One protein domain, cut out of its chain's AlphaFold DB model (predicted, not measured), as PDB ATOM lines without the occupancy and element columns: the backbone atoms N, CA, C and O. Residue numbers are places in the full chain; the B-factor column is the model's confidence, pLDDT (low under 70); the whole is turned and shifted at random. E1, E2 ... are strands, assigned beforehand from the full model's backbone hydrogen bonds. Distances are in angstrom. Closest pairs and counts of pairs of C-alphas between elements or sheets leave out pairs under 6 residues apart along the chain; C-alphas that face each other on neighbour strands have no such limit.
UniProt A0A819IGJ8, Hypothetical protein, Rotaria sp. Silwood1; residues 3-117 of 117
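This is residues 3 to 117 of the 117 residues of the protein "Hypothetical protein" of Rotaria sp. Silwood1 (UniProt A0A819IGJ8). Two twisted antiparallel sheets lie face to face as a sandwich, E1 E6 E3 E4 over E5 E2 E7, with six long strands and the short E1 at one edge. The whole is a rod of 51 by 23 by 21 A. The printed part has 115 residues with no named helix and seven strands, E1 to E7 in order along the chain; the class is all strand. It is only just loose, close to compact, with a radius of gyration of the C-alphas of 16.4 A.

Begin with the larger sheet: find C-alpha 3 at (-21.109, 26.452, 43.168), where E1, residues 3 to 6, begins. The sheet runs on, strand beside strand, from E1 to E6, residues 85 to 95, 29.5 A; then E3, residues 35 to 44, 30.6 A; and then E4, residues 52 to 60, 26.4 A. In the other sheet look for E5, residues 65 to 74, 28.5 A; E2, residues 19 to 28, 28.2 A; and E7, residues 107 to 116, 27.9 A, ending at C-alpha 116 at (-42.073, 20.094, 42.969).

Look at N 5 and O 86, 2.9 A, for E1 and E6; N 39 and O 92, 2.8 A, for E6 and E3; and N 42 and O 53, 2.8 A, for the hairpin E3 and E4. In the other sheet, look at N 24 and O 69, 2.8 A, for the antiparallel neighbours E5 and E2, and at N 23 and O 111, 2.8 A, for the antiparallel neighbours E2 and E7; these pairs are within hydrogen-bond range. Across the sandwich, the facing parts are 8.7 A centre to centre, with strands at 24 degrees. The closest C-alphas of E4 and E5 are Thr 53 and Val 73, 5.6 A. E1 and E7 are apart.

The C-alphas farthest apart are those of Asn 14 and Leu 100, 52.4 A. The printed part has no cut. The links E1 to E2 and E6 to E7 are long. Mean pLDDT of the printed part is 78.6; residues under 70 include 78 to 83 and 97 to 105.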
ATOM      1  N   TYR A   3     -20.877  27.807  42.694       73.62
ATOM      2  CA  TYR A   3     -21.109  26.452  43.168       73.62
ATOM      3  C   TYR A   3     -21.900  25.686  42.110       73.62
ATOM      4  O   TYR A   3     -22.875  26.189  41.548       73.62
ATOM      5  N   THR A   4     -21.487  24.453  41.846       78.00
ATOM      6  CA  THR A   4     -22.140  23.565  40.883       78.00
ATOM      7  C   THR A   4     -22.496  22.281  41.601       78.00
ATOM      8  O   THR A   4     -21.624  21.640  42.190       78.00
ATOM      9  N   VAL A   5     -23.776  21.917  41.570       73.44
ATOM     10  CA  VAL A   5     -24.285  20.698  42.199       73.44
ATOM     11  C   VAL A   5     -24.860  19.796  41.116       73.44
ATOM     12  O   VAL A   5     -25.850  20.134  40.469       73.44
ATOM     13  N   SER A   6     -24.248  18.627  40.935       76.44
ATOM     14  CA  SER A   6     -24.779  17.591  40.049       76.44
ATOM     15  C   SER A   6     -25.938  16.862  40.710       76.44
ATOM     16  O   SER A   6     -25.778  16.241  41.761       76.44
ATOM     17  N   LEU A   7     -27.115  16.924  40.084       70.94
ATOM     18  CA  LEU A   7     -28.370  16.466  40.686       70.94
ATOM     19  C   LEU A   7     -28.760  15.028  40.334       70.94
ATOM     20  O   LEU A   7     -29.767  14.534  40.835       70.94
ATOM     21  N   PHE A   8     -27.943  14.328  39.544       61.50
ATOM     22  CA  PHE A   8     -28.232  12.976  39.049       61.50
ATOM     23  C   PHE A   8     -28.523  11.942  40.151       61.50
ATOM     24  O   PHE A   8     -29.263  10.995  39.918       61.50
ATOM     25  N   ASN A   9     -27.981  12.138  41.356       62.62
ATOM     26  CA  ASN A   9     -28.204  11.241  42.496       62.62
ATOM     27  C   ASN A   9     -29.266  11.746  43.487       62.62
ATOM     28  O   ASN A   9     -29.575  11.041  44.444       62.62
ATOM     29  N   TYR A  10     -29.786  12.961  43.299       69.56
ATOM     30  CA  TYR A  10     -30.647  13.638  44.274       69.56
ATOM     31  C   TYR A  10     -32.086  13.818  43.798       69.56
ATOM     32  O   TYR A  10     -32.986  13.918  44.630       69.56
ATOM     33  N   LEU A  11     -32.311  13.858  42.484       75.62
ATOM     34  CA  LEU A  11     -33.644  13.993  41.912       75.62
ATOM     35  C   LEU A  11     -34.116  12.678  41.282       75.62
ATOM     36  O   LEU A  11     -33.322  11.981  40.646       75.62
ATOM     37  N   PRO A  12     -35.405  12.334  41.420       71.12
ATOM     38  CA  PRO A  12     -35.965  11.159  40.771       71.12
ATOM     39  C   PRO A  12     -35.954  11.319  39.244       71.12
ATOM     40  O   PRO A  12     -36.469  12.286  38.691       71.12
ATOM     41  N   VAL A  13     -35.388  10.327  38.553       64.69
ATOM     42  CA  VAL A  13     -35.186  10.332  37.088       64.69
ATOM     43  C   VAL A  13     -36.506  10.227  36.301       64.69
ATOM     44  O   VAL A  13     -36.540  10.546  35.119       64.69
ATOM     45  N   ASN A  14     -37.603   9.813  36.945       66.69
ATOM     46  CA  ASN A  14     -38.882   9.504  36.288       66.69
ATOM     47  C   ASN A  14     -40.039  10.443  36.671       66.69
ATOM     48  O   ASN A  14     -41.194  10.115  36.401       66.69
ATOM     49  N   GLU A  15     -39.765  11.578  37.309       73.88
ATOM     50  CA  GLU A  15     -40.811  12.524  37.708       73.88
ATOM     51  C   GLU A  15     -40.816  13.773  36.822       73.88
ATOM     52  O   GLU A  15     -39.764  14.258  36.402       73.88
ATOM     53  N   ASP A  16     -42.010  14.315  36.546       84.69
ATOM     54  CA  ASP A  16     -42.187  15.539  35.751       84.69
ATOM     55  C   ASP A  16     -41.891  16.788  36.603       84.69
ATOM     56  O   ASP A  16     -42.737  17.657  36.777       84.69
ATOM     57  N   ILE A  17     -40.677  16.858  37.160       86.75
ATOM     58  CA  ILE A  17     -40.238  17.923  38.071       86.75
ATOM     59  C   ILE A  17     -40.362  19.288  37.379       86.75
ATOM     60  O   ILE A  17     -39.810  19.482  36.291       86.75
ATOM     61  N   LYS A  18     -41.062  20.217  38.042       87.25
ATOM     62  CA  LYS A  18     -41.331  21.606  37.627       87.25
ATOM     63  C   LYS A  18     -40.445  22.628  38.321       87.25
ATOM     64  O   LYS A  18     -40.254  23.726  37.802       87.25
ATOM     65  N   ALA A  19     -39.947  22.293  39.508       90.50
ATOM     66  CA  ALA A  19     -39.025  23.140  40.248       90.50
ATOM     67  C   ALA A  19     -38.169  22.337  41.230       90.50
ATOM     68  O   ALA A  19     -38.603  21.305  41.745       90.50
ATOM     69  N   VAL A  20     -36.985  22.858  41.544       91.00
ATOM     70  CA  VAL A  20     -36.148  22.392  42.655       91.00
ATOM     71  C   VAL A  20     -36.139  23.434  43.766       91.00
ATOM     72  O   VAL A  20     -36.179  24.638  43.509       91.00
ATOM     73  N   LEU A  21     -36.110  22.968  45.010       92.69
ATOM     74  CA  LEU A  21     -36.100  23.810  46.198       92.69
ATOM     75  C   LEU A  21     -34.692  23.853  46.775       92.69
ATOM     76  O   LEU A  21     -34.098  22.818  47.089       92.69
ATOM     77  N   VAL A  22     -34.177  25.065  46.936       91.75
ATOM     78  CA  VAL A  22     -32.841  25.323  47.466       91.75
ATOM     79  C   VAL A  22     -32.966  26.168  48.721       91.75
ATOM     80  O   VAL A  22     -33.613  27.209  48.708       91.75
ATOM     81  N   SER A  23     -32.316  25.744  49.795       90.88
ATOM     82  CA  SER A  23     -32.157  26.530  51.014       90.88
ATOM     83  C   SER A  23     -30.782  27.185  51.011       90.88
ATOM     84  O   SER A  23     -29.763  26.512  50.858       90.88
ATOM     85  N   ALA A  24     -30.754  28.500  51.194       88.69
ATOM     86  CA  ALA A  24     -29.553  29.279  51.437       88.69
ATOM     87  C   ALA A  24     -29.555  29.744  52.896       88.69
ATOM     88  O   ALA A  24     -30.337  30.616  53.280       88.69
ATOM     89  N   LEU A  25     -28.688  29.152  53.717       87.25
ATOM     90  CA  LEU A  25     -28.380  29.654  55.049       87.25
ATOM     91  C   LEU A  25     -27.207  30.614  54.945       87.25
ATOM     92  O   LEU A  25     -26.172  30.313  54.346       87.25
ATOM     93  N   VAL A  26     -27.369  31.761  55.575       81.69
ATOM     94  CA  VAL A  26     -26.421  32.846  55.464       81.69
ATOM     95  C   VAL A  26     -26.182  33.424  56.842       81.69
ATOM     96  O   VAL A  26     -27.119  33.801  57.547       81.69
ATOM     97  N   SER A  27     -24.912  33.496  57.213       81.44
ATOM     98  CA  SER A  27     -24.457  34.113  58.445       81.44
ATOM     99  C   SER A  27     -23.549  35.277  58.106       81.44
ATOM    100  O   SER A  27     -22.534  35.122  57.424       81.44
ATOM    101  N   HIS A  28     -23.900  36.436  58.638       77.81
ATOM    102  CA  HIS A  28     -23.123  37.650  58.508       77.81
ATOM    103  C   HIS A  28     -22.765  38.173  59.880       77.81
ATOM    104  O   HIS A  28     -23.582  38.150  60.795       77.81
ATOM    105  N   TYR A  29     -21.557  38.702  60.000       71.25
ATOM    106  CA  TYR A  29     -21.137  39.451  61.168       71.25
ATOM    107  C   TYR A  29     -20.683  40.830  60.696       71.25
ATOM    108  O   TYR A  29     -19.742  40.937  59.906       71.25
ATOM    109  N   ASN A  30     -21.369  41.885  61.137       69.06
ATOM    110  CA  ASN A  30     -21.041  43.274  60.814       69.06
ATOM    111  C   ASN A  30     -20.983  44.136  62.077       69.06
ATOM    112  O   ASN A  30     -21.569  43.780  63.105       69.06
ATOM    113  N   HIS A  31     -20.260  45.254  62.007       62.44
ATOM    114  CA  HIS A  31     -20.288  46.249  63.068       62.44
ATOM    115  C   HIS A  31     -21.580  47.087  62.945       62.44
ATOM    116  O   HIS A  31     -22.154  47.195  61.854       62.44
ATOM    117  N   PRO A  32     -22.066  47.685  64.048       63.09
ATOM    118  CA  PRO A  32     -23.098  48.712  63.998       63.09
ATOM    119  C   PRO A  32     -22.857  49.743  62.883       63.09
ATOM    120  O   PRO A  32     -21.723  50.197  62.713       63.09
ATOM    121  N   GLN A  33     -23.934  50.152  62.207       63.88
ATOM    122  CA  GLN A  33     -24.004  51.156  61.128       63.88
ATOM    123  C   GLN A  33     -23.440  50.726  59.766       63.88
ATOM    124  O   GLN A  33     -23.339  51.540  58.848       63.88
ATOM    125  N   GLU A  34     -23.120  49.445  59.595       73.75
ATOM    126  CA  GLU A  34     -22.532  48.915  58.366       73.75
ATOM    127  C   GLU A  34     -23.500  48.027  57.578       73.75
ATOM    128  O   GLU A  34     -24.529  47.564  58.080       73.75
ATOM    129  N   HIS A  35     -23.181  47.797  56.303       77.75
ATOM    130  CA  HIS A  35     -24.066  47.123  55.363       77.75
ATOM    131  C   HIS A  35     -23.539  45.744  54.996       77.75
ATOM    132  O   HIS A  35     -22.330  45.520  54.887       77.75
ATOM    133  N   VAL A  36     -24.480  44.846  54.740       76.62
ATOM    134  CA  VAL A  36     -24.233  43.491  54.277       76.62
ATOM    135  C   VAL A  36     -25.039  43.240  53.017       76.62
ATOM    136  O   VAL A  36     -26.239  43.523  52.979       76.62
ATOM    137  N   TYR A  37     -24.378  42.676  52.011       81.31
ATOM    138  CA  TYR A  37     -24.986  42.314  50.741       81.31
ATOM    139  C   TYR A  37     -24.719  40.856  50.395       81.31
ATOM    140  O   TYR A  37     -23.572  40.401  50.436       81.31
ATOM    141  N   LEU A  38     -25.777  40.165  49.976       83.19
ATOM    142  CA  LEU A  38     -25.708  38.860  49.337       83.19
ATOM    143  C   LEU A  38     -26.583  38.862  48.086       83.19
ATOM    144  O   LEU A  38     -27.792  39.047  48.169       83.19
ATOM    145  N   GLY A  39     -25.973  38.596  46.941       89.19
ATOM    146  CA  GLY A  39     -26.660  38.270  45.702       89.19
ATOM    147  C   GLY A  39     -26.344  36.841  45.291       89.19
ATOM    148  O   GLY A  39     -25.180  36.427  45.323       89.19
ATOM    149  N   LEU A  40     -27.365  36.103  44.878       90.00
ATOM    150  CA  LEU A  40     -27.223  34.775  44.297       90.00
ATOM    151  C   LEU A  40     -28.165  34.608  43.104       90.00
ATOM    152  O   LEU A  40     -29.300  35.080  43.129       90.00
ATOM    153  N   ASP A  41     -27.691  33.884  42.099       92.81
ATOM    154  CA  ASP A  41     -28.485  33.386  40.980       92.81
ATOM    155  C   ASP A  41     -28.477  31.855  41.025       92.81
ATOM    156  O   ASP A  41     -27.413  31.252  41.169       92.81
ATOM    157  N   ALA A  42     -29.643  31.231  40.881       91.75
ATOM    158  CA  ALA A  42     -29.798  29.782  40.817       91.75
ATOM    159  C   ALA A  42     -30.558  29.381  39.549       91.75
ATOM    160  O   ALA A  42     -31.599  29.966  39.245       91.75
ATOM    161  N   TYR A  43     -30.037  28.410  38.801       91.31
ATOM    162  CA  TYR A  43     -30.626  27.978  37.530       91.31
ATOM    163  C   TYR A  43     -30.225  26.551  37.152       91.31
ATOM    164  O   TYR A  43     -29.208  26.023  37.611       91.31
ATOM    165  N   GLN A  44     -31.034  25.933  36.295       88.69
ATOM    166  CA  GLN A  44     -30.718  24.663  35.649       88.69
ATOM    167  C   GLN A  44     -29.698  24.883  34.529       88.69
ATOM    168  O   GLN A  44     -29.854  25.769  33.686       88.69
ATOM    169  N   GLU A  45     -28.642  24.076  34.505       85.31
ATOM    170  CA  GLU A  45     -27.647  24.118  33.439       85.31
ATOM    171  C   GLU A  45     -28.297  23.839  32.074       85.31
ATOM    172  O   GLU A  45     -29.077  22.897  31.925       85.31
ATOM    173  N   ASN A  46     -27.928  24.644  31.072       79.44
ATOM    174  CA  ASN A  46     -28.460  24.622  29.705       79.44
ATOM    175  C   ASN A  46     -29.935  25.037  29.544       79.44
ATOM    176  O   ASN A  46     -30.461  24.894  28.443       79.44
ATOM    177  N   CYS A  47     -30.583  25.586  30.575       74.94
ATOM    178  CA  CYS A  47     -31.846  26.304  30.393       74.94
ATOM    179  C   CYS A  47     -31.610  27.767  29.987       74.94
ATOM    180  O   CYS A  47     -30.523  28.321  30.185       74.94
ATOM    181  N   ASP A  48     -32.641  28.391  29.409       71.81
ATOM    182  CA  ASP A  48     -32.608  29.798  29.003       71.81
ATOM    183  C   ASP A  48     -32.226  30.719  30.169       71.81
ATOM    184  O   ASP A  48     -32.613  30.501  31.317       71.81
ATOM    185  N   ALA A  49     -31.508  31.804  29.862       62.25
ATOM    186  CA  ALA A  49     -31.039  32.775  30.856       62.25
ATOM    187  C   ALA A  49     -32.176  33.428  31.670       62.25
ATOM    188  O   ALA A  49     -31.939  33.902  32.784       62.25
ATOM    189  N   ASP A  50     -33.398  33.420  31.130       72.56
ATOM    190  CA  ASP A  50     -34.605  33.942  31.773       72.56
ATOM    191  C   ASP A  50     -35.236  32.942  32.763       72.56
ATOM    192  O   ASP A  50     -36.085  33.316  33.571       72.56
ATOM    193  N   GLN A  51     -34.802  31.677  32.759       79.88
ATOM    194  CA  GLN A  51     -35.250  30.622  33.676       79.88
ATOM    195  C   GLN A  51     -34.319  30.500  34.889       79.88
ATOM    196  O   GLN A  51     -33.872  29.415  35.267       79.88
ATOM    197  N   LYS A  52     -34.018  31.645  35.508       89.81
ATOM    198  CA  LYS A  52     -33.204  31.730  36.721       89.81
ATOM    199  C   LYS A  52     -33.984  32.347  37.873       89.81
ATOM    200  O   LYS A  52     -34.807  33.239  37.683       89.81
ATOM    201  N   THR A  53     -33.643  31.926  39.081       92.75
ATOM    202  CA  THR A  53     -34.112  32.547  40.317       92.75
ATOM    203  C   THR A  53     -32.993  33.391  40.900       92.75
ATOM    204  O   THR A  53     -31.932  32.873  41.245       92.75
ATOM    205  N   THR A  54     -33.238  34.694  41.022       92.62
ATOM    206  CA  THR A  54     -32.310  35.643  41.641       92.62
ATOM    207  C   THR A  54     -32.794  35.993  43.039       92.62
ATOM    208  O   THR A  54     -33.952  36.365  43.230       92.62
ATOM    209  N   TYR A  55     -31.893  35.928  44.014       90.62
ATOM    210  CA  TYR A  55     -32.106  36.486  45.343       90.62
ATOM    211  C   TYR A  55     -31.067  37.556  45.623       90.62
ATOM    212  O   TYR A  55     -29.871  37.373  45.389       90.62
ATOM    213  N   LEU A  56     -31.553  38.682  46.131       89.81
ATOM    214  CA  LEU A  56     -30.737  39.784  46.591       89.81
ATOM    215  C   LEU A  56     -31.194  40.164  47.989       89.81
ATOM    216  O   LEU A  56     -32.354  40.505  48.216       89.81
ATOM    217  N   GLN A  57     -30.243  40.160  48.900       84.69
ATOM    218  CA  GLN A  57     -30.402  40.655  50.242       84.69
ATOM    219  C   GLN A  57     -29.477  41.836  50.443       84.69
ATOM    220  O   GLN A  57     -28.279  41.785  50.147       84.69
ATOM    221  N   HIS A  58     -30.044  42.878  51.027       85.06
ATOM    222  CA  HIS A  58     -29.300  43.997  51.558       85.06
ATOM    223  C   HIS A  58     -29.807  44.268  52.970       85.06
ATOM    224  O   HIS A  58     -30.991  44.532  53.178       85.06
ATOM    225  N   THR A  59     -28.920  44.154  53.952       78.44
ATOM    226  CA  THR A  59     -29.237  44.423  55.354       78.44
ATOM    227  C   THR A  59     -28.336  45.528  55.881       78.44
ATOM    228  O   THR A  59     -27.120  45.509  55.680       78.44
ATOM    229  N   PHE A  60     -28.954  46.494  56.552       78.88
ATOM    230  CA  PHE A  60     -28.290  47.581  57.259       78.88
ATOM    231  C   PHE A  60     -28.189  47.237  58.743       78.88
ATOM    232  O   PHE A  60     -29.075  46.564  59.268       78.88
ATOM    233  N   ASP A  61     -27.143  47.727  59.407       73.06
ATOM    234  CA  ASP A  61     -26.978  47.634  60.864       73.06
ATOM    235  C   ASP A  61     -27.032  46.181  61.383       73.06
ATOM    236  O   ASP A  61     -27.683  45.836  62.369       73.06
ATOM    237  N   ALA A  62     -26.385  45.274  60.647       68.31
ATOM    238  CA  ALA A  62     -26.427  43.843  60.922       68.31
ATOM    239  C   ALA A  62     -25.466  43.456  62.063       68.31
ATOM    240  O   ALA A  62     -24.306  43.122  61.823       68.31
ATOM    241  N   HIS A  63     -25.963  43.425  63.300       71.31
ATOM    242  CA  HIS A  63     -25.210  43.030  64.502       71.31
ATOM    243  C   HIS A  63     -25.018  41.509  64.655       71.31
ATOM    244  O   HIS A  63     -25.360  40.932  65.686       71.31
ATOM    245  N   GLY A  64     -24.499  40.834  63.631       71.38
ATOM    246  CA  GLY A  64     -24.405  39.373  63.647       71.38
ATOM    247  C   GLY A  64     -25.762  38.725  63.383       71.38
ATOM    248  O   GLY A  64     -26.526  38.455  64.306       71.38
ATOM    249  N   THR A  65     -26.083  38.474  62.117       75.12
ATOM    250  CA  THR A  65     -27.375  37.918  61.710       75.12
ATOM    251  C   THR A  65     -27.193  36.604  60.974       75.12
ATOM    252  O   THR A  65     -26.389  36.484  60.051       75.12
ATOM    253  N   ILE A  66     -27.985  35.613  61.379       83.12
ATOM    254  CA  ILE A  66     -28.165  34.366  60.644       83.12
ATOM    255  C   ILE A  66     -29.585  34.377  60.104       83.12
ATOM    256  O   ILE A  66     -30.533  34.593  60.858       83.12
ATOM    257  N   HIS A  67     -29.739  34.142  58.810       83.38
ATOM    258  CA  HIS A  67     -31.046  33.972  58.193       83.38
ATOM    259  C   HIS A  67     -30.998  32.850  57.162       83.38
ATOM    260  O   HIS A  67     -29.937  32.488  56.648       83.38
ATOM    261  N   ARG A  68     -32.169  32.281  56.888       88.12
ATOM    262  CA  ARG A  68     -32.368  31.248  55.879       88.12
ATOM    263  C   ARG A  68     -33.363  31.760  54.854       88.12
ATOM    264  O   ARG A  68     -34.414  32.267  55.238       88.12
ATOM    265  N   GLN A  69     -33.038  31.580  53.584       89.44
ATOM    266  CA  GLN A  69     -33.932  31.851  52.470       89.44
ATOM    267  C   GLN A  69     -34.145  30.577  51.660       89.44
ATOM    268  O   GLN A  69     -33.183  29.895  51.313       89.44
ATOM    269  N   GLU A  70     -35.396  30.287  51.321       92.06
ATOM    270  CA  GLU A  70     -35.734  29.235  50.366       92.06
ATOM    271  C   GLU A  70     -35.967  29.833  48.977       92.06
ATOM    272  O   GLU A  70     -36.572  30.898  48.824       92.06
ATOM    273  N   LEU A  71     -35.455  29.147  47.965       92.69
ATOM    274  CA  LEU A  71     -35.517  29.528  46.565       92.69
ATOM    275  C   LEU A  71     -36.216  28.415  45.805       92.69
ATOM    276  O   LEU A  71     -35.827  27.249  45.894       92.69
ATOM    277  N   ILE A  72     -37.219  28.796  45.027       94.31
ATOM    278  CA  ILE A  72     -37.856  27.915  44.058       94.31
ATOM    279  C   ILE A  72     -37.158  28.172  42.731       94.31
ATOM    280  O   ILE A  72     -37.228  29.283  42.208       94.31
ATOM    281  N   VAL A  73     -36.452  27.177  42.210       92.19
ATOM    282  CA  VAL A  73     -35.746  27.270  40.931       92.19
ATOM    283  C   VAL A  73     -36.569  26.525  39.884       92.19
ATOM    284  O   VAL A  73     -36.779  25.322  40.061       92.19
ATOM    285  N   PRO A  74     -37.055  27.200  38.826       90.19
ATOM    286  CA  PRO A  74     -37.745  26.539  37.725       90.19
ATOM    287  C   PRO A  74     -36.917  25.384  37.171       90.19
ATOM    288  O   PRO A  74     -35.695  25.486  37.052       90.19
ATOM    289  N   TRP A  75     -37.587  24.280  36.860       87.88
ATOM    290  CA  TRP A  75     -36.932  23.058  36.422       87.88
ATOM    291  C   TRP A  75     -37.698  22.409  35.276       87.88
ATOM    292  O   TRP A  75     -38.925  22.308  35.310       87.88
ATOM    293  N   ASN A  76     -36.966  21.940  34.273       83.00
ATOM    294  CA  ASN A  76     -37.501  21.231  33.125       83.00
ATOM    295  C   ASN A  76     -36.953  19.802  33.086       83.00
ATOM    296  O   ASN A  76     -35.904  19.527  32.503       83.00
ATOM    297  N   SER A  77     -37.695  18.876  33.693       76.94
ATOM    298  CA  SER A  77     -37.396  17.436  33.691       76.94
ATOM    299  C   SER A  77     -37.410  16.788  32.299       76.94
ATOM    300  O   SER A  77     -36.739  15.779  32.092       76.94
ATOM    301  N   ARG A  78     -38.117  17.357  31.313       68.69
ATOM    302  CA  ARG A  78     -38.233  16.770  29.963       68.69
ATOM    303  C   ARG A  78     -36.993  16.993  29.106       68.69
ATOM    304  O   ARG A  78     -36.707  16.187  28.224       68.69
ATOM    305  N   GLU A  79     -36.237  18.047  29.393       61.22
ATOM    306  CA  GLU A  79     -34.914  18.278  28.804       61.22
ATOM    307  C   GLU A  79     -33.823  17.405  29.464       61.22
ATOM    308  O   GLU A  79     -32.729  17.259  28.919       61.22
ATOM    309  N   ASN A  80     -34.144  16.723  30.573       54.47
ATOM    310  CA  ASN A  80     -33.202  16.015  31.449       54.47
ATOM    311  C   ASN A  80     -33.008  14.518  31.166       54.47
ATOM    312  O   ASN A  80     -32.619  13.766  32.057       54.47
ATOM    313  N   ASN A  81     -33.116  14.068  29.910       53.78
ATOM    314  CA  ASN A  81     -32.618  12.730  29.530       53.78
ATOM    315  C   ASN A  81     -31.077  12.591  29.655       53.78
ATOM    316  O   ASN A  81     -30.495  11.577  29.263       53.78
ATOM    317  N   ARG A  82     -30.395  13.616  30.180       54.31
ATOM    318  CA  ARG A  82     -28.981  13.644  30.548       54.31
ATOM    319  C   ARG A  82     -28.866  14.379  31.883       54.31
ATOM    320  O   ARG A  82     -29.547  15.374  32.082       54.31
ATOM    321  N   SER A  83     -28.013  13.883  32.777       61.75
ATOM    322  CA  SER A  83     -27.624  14.547  34.029       61.75
ATOM    323  C   SER A  83     -27.456  16.059  33.832       61.75
ATOM    324  O   SER A  83     -26.477  16.470  33.215       61.75
ATOM    325  N   THR A  84     -28.379  16.868  34.351       77.50
ATOM    326  CA  THR A  84     -28.218  18.327  34.398       77.50
ATOM    327  C   THR A  84     -27.727  18.754  35.782       77.50
ATOM    328  O   THR A  84     -27.910  18.047  36.783       77.50
ATOM    329  N   ASN A  85     -27.077  19.909  35.836       85.06
ATOM    330  CA  ASN A  85     -26.563  20.496  37.062       85.06
ATOM    331  C   ASN A  85     -27.471  21.639  37.526       85.06
ATOM    332  O   ASN A  85     -27.972  22.422  36.724       85.06
ATOM    333  N   LEU A  86     -27.635  21.768  38.841       87.88
ATOM    334  CA  LEU A  86     -28.071  23.022  39.442       87.88
ATOM    335  C   LEU A  86     -26.838  23.907  39.603       87.88
ATOM    336  O   LEU A  86     -25.867  23.533  40.270       87.88
ATOM    337  N   ILE A  87     -26.881  25.079  38.982       89.25
ATOM    338  CA  ILE A  87     -25.837  26.088  39.095       89.25
ATOM    339  C   ILE A  87     -26.289  27.145  40.089       89.25
ATOM    340  O   ILE A  87     -27.396  27.667  39.983       89.25
ATOM    341  N   ILE A  88     -25.416  27.469  41.042       89.38
ATOM    342  CA  ILE A  88     -25.647  28.505  42.046       89.38
ATOM    343  C   ILE A  88     -24.461  29.455  42.019       89.38
ATOM    344  O   ILE A  88     -23.348  29.120  42.425       89.38
ATOM    345  N   ASN A  89     -24.692  30.661  41.525       89.50
ATOM    346  CA  ASN A  89     -23.671  31.682  41.407       89.50
ATOM    347  C   ASN A  89     -23.880  32.755  42.472       89.50
ATOM    348  O   ASN A  89     -24.884  33.458  42.449       89.50
ATOM    349  N   ILE A  90     -22.914  32.922  43.373       86.38
ATOM    350  CA  ILE A  90     -22.876  34.071  44.278       86.38
ATOM    351  C   ILE A  90     -22.392  35.279  43.474       86.38
ATOM    352  O   ILE A  90     -21.190  35.410  43.201       86.38
ATOM    353  N   THR A  91     -23.345  36.130  43.089       88.19
ATOM    354  CA  THR A  91     -23.154  37.299  42.217       88.19
ATOM    355  C   THR A  91     -22.608  38.503  42.975       88.19
ATOM    356  O   THR A  91     -21.862  39.300  42.411       88.19
ATOM    357  N   SER A  92     -22.918  38.621  44.266       82.00
ATOM    358  CA  SER A  92     -22.308  39.609  45.156       82.00
ATOM    359  C   SER A  92     -22.246  39.076  46.584       82.00
ATOM    360  O   SER A  92     -23.152  38.392  47.048       82.00
ATOM    361  N   SER A  93     -21.143  39.346  47.276       79.56
ATOM    362  CA  SER A  93     -20.991  39.037  48.696       79.56
ATOM    363  C   SER A  93     -19.959  39.980  49.287       79.56
ATOM    364  O   SER A  93     -18.759  39.828  49.050       79.56
ATOM    365  N   TYR A  94     -20.424  40.988  50.014       74.81
ATOM    366  CA  TYR A  94     -19.543  41.904  50.724       74.81
ATOM    367  C   TYR A  94     -20.217  42.437  51.980       74.81
ATOM    368  O   TYR A  94     -21.441  42.534  52.074       74.81
ATOM    369  N   ASN A  95     -19.385  42.771  52.951       74.94
ATOM    370  CA  ASN A  95     -19.743  43.570  54.100       74.94
ATOM    371  C   ASN A  95     -18.885  44.841  54.071       74.94
ATOM    372  O   ASN A  95     -17.756  44.826  53.581       74.94
ATOM    373  N   THR A  96     -19.417  45.962  54.547       73.62
ATOM    374  CA  THR A  96     -18.630  47.205  54.660       73.62
ATOM    375  C   THR A  96     -17.835  47.269  55.962       73.62
ATOM    376  O   THR A  96     -17.303  48.324  56.292       73.62
ATOM    377  N   GLY A  97     -17.774  46.154  56.698       66.06
ATOM    378  CA  GLY A  97     -17.202  46.119  58.026       66.06
ATOM    379  C   GLY A  97     -15.700  46.086  58.108       66.06
ATOM    380  O   GLY A  97     -15.043  45.212  57.540       66.06
ATOM    381  N   HIS A  98     -15.153  47.049  58.851       58.72
ATOM    382  CA  HIS A  98     -13.719  47.193  59.072       58.72
ATOM    383  C   HIS A  98     -13.205  46.161  60.084       58.72
ATOM    384  O   HIS A  98     -12.842  46.470  61.217       58.72
ATOM    385  N   TYR A  99     -13.109  44.907  59.651       60.47
ATOM    386  CA  TYR A  99     -12.399  43.859  60.377       60.47
ATOM    387  C   TYR A  99     -10.923  43.876  59.995       60.47
ATOM    388  O   TYR A  99     -10.461  42.984  59.281       60.47
ATOM    389  N   LEU A 100     -10.196  44.893  60.467       55.88
ATOM    390  CA  LEU A 100      -8.772  45.112  60.164       55.88
ATOM    391  C   LEU A 100      -7.902  43.853  60.372       55.88
ATOM    392  O   LEU A 100      -6.900  43.701  59.680       55.88
ATOM    393  N   ASP A 101      -8.353  42.906  61.206       56.88
ATOM    394  CA  ASP A 101      -7.593  41.702  61.560       56.88
ATOM    395  C   ASP A 101      -8.323  40.367  61.291       56.88
ATOM    396  O   ASP A 101      -7.773  39.305  61.584       56.88
ATOM    397  N   ARG A 102      -9.577  40.371  60.796       56.88
ATOM    398  CA  ARG A 102     -10.406  39.136  60.697       56.88
ATOM    399  C   ARG A 102     -11.005  38.839  59.319       56.88
ATOM    400  O   ARG A 102     -11.566  37.761  59.139       56.88
ATOM    401  N   GLY A 103     -10.833  39.731  58.341       59.25
ATOM    402  CA  GLY A 103     -11.317  39.523  56.973       59.25
ATOM    403  C   GLY A 103     -12.846  39.512  56.850       59.25
ATOM    404  O   GLY A 103     -13.570  39.894  57.767       59.25
ATOM    405  N   ASN A 104     -13.341  39.099  55.682       60.22
ATOM    406  CA  ASN A 104     -14.772  39.001  55.399       60.22
ATOM    407  C   ASN A 104     -15.354  37.761  56.108       60.22
ATOM    408  O   ASN A 104     -15.018  36.633  55.758       60.22
ATOM    409  N   LEU A 105     -16.203  37.971  57.119       68.81
ATOM    410  CA  LEU A 105     -16.758  36.923  57.992       68.81
ATOM    411  C   LEU A 105     -18.089  36.349  57.480       68.81
ATOM    412  O   LEU A 105     -18.875  35.793  58.248       68.81
ATOM    413  N   ASN A 106     -18.365  36.506  56.190       72.81
ATOM    414  CA  ASN A 106     -19.569  35.969  55.585       72.81
ATOM    415  C   ASN A 106     -19.461  34.446  55.423       72.81
ATOM    416  O   ASN A 106     -18.571  33.947  54.731       72.81
ATOM    417  N   TYR A 107     -20.399  33.714  56.019       78.38
ATOM    418  CA  TYR A 107     -20.543  32.271  55.852       78.38
ATOM    419  C   TYR A 107     -21.844  31.953  55.118       78.38
ATOM    420  O   TYR A 107     -22.898  32.517  55.420       78.38
ATOM    421  N   PHE A 108     -21.764  31.021  54.173       79.69
ATOM    422  CA  PHE A 108     -22.890  30.574  53.364       79.69
ATOM    423  C   PHE A 108     -22.920  29.050  53.344       79.69
ATOM    424  O   PHE A 108     -21.888  28.409  53.144       79.69
ATOM    425  N   GLN A 109     -24.110  28.485  53.495       85.75
ATOM    426  CA  GLN A 109     -24.389  27.075  53.268       85.75
ATOM    427  C   GLN A 109     -25.580  26.977  52.327       85.75
ATOM    428  O   GLN A 109     -26.597  27.639  52.532       85.75
ATOM    429  N   ILE A 110     -25.437  26.156  51.293       85.69
ATOM    430  CA  ILE A 110     -26.478  25.933  50.300       85.69
ATOM    431  C   ILE A 110     -26.850  24.457  50.299       85.69
ATOM    432  O   ILE A 110     -25.974  23.596  50.225       85.69
ATOM    433  N   GLU A 111     -28.145  24.176  50.369       87.56
ATOM    434  CA  GLU A 111     -28.687  22.823  50.440       87.56
ATOM    435  C   GLU A 111     -29.815  22.652  49.430       87.56
ATOM    436  O   GLU A 111     -30.691  23.507  49.307       87.56
ATOM    437  N   LEU A 112     -29.823  21.517  48.733       87.19
ATOM    438  CA  LEU A 112     -31.021  21.056  48.042       87.19
ATOM    439  C   LEU A 112     -31.971  20.472  49.092       87.19
ATOM    440  O   LEU A 112     -31.593  19.541  49.800       87.19
ATOM    441  N   VAL A 113     -33.188  21.002  49.184       91.12
ATOM    442  CA  VAL A 113     -34.150  20.601  50.228       91.12
ATOM    443  C   VAL A 113     -35.383  19.888  49.686       91.12
ATOM    444  O   VAL A 113     -36.114  19.269  50.453       91.12
ATOM    445  N   GLY A 114     -35.611  19.924  48.372       89.75
ATOM    446  CA  GLY A 114     -36.725  19.209  47.761       89.75
ATOM    447  C   GLY A 114     -36.956  19.577  46.304       89.75
ATOM    448  O   GLY A 114     -36.120  20.210  45.658       89.75
ATOM    449  N   TYR A 115     -38.115  19.174  45.794       90.75
ATOM    450  CA  TYR A 115     -38.570  19.444  44.435       90.75
ATOM    451  C   TYR A 115     -40.104  19.489  44.378       90.75
ATOM    452  O   TYR A 115     -40.785  19.077  45.319       90.75
ATOM    453  N   ILE A 116     -40.639  20.009  43.273       90.19
ATOM    454  CA  ILE A 116     -42.073  20.094  42.969       90.19
ATOM    455  C   ILE A 116     -42.329  19.369  41.644       90.19
ATOM    456  O   ILE A 116     -41.583  19.586  40.688       90.19
ATOM    457  N   THR A 117     -43.382  18.550  41.584       89.44
ATOM    458  CA  THR A 117     -43.855  17.804  40.397       89.44
ATOM    459  C   THR A 117     -45.148  18.373  39.831       89.44
ATOM    460  O   THR A 117     -45.988  18.781  40.665       89.44
TER     461      THR A 117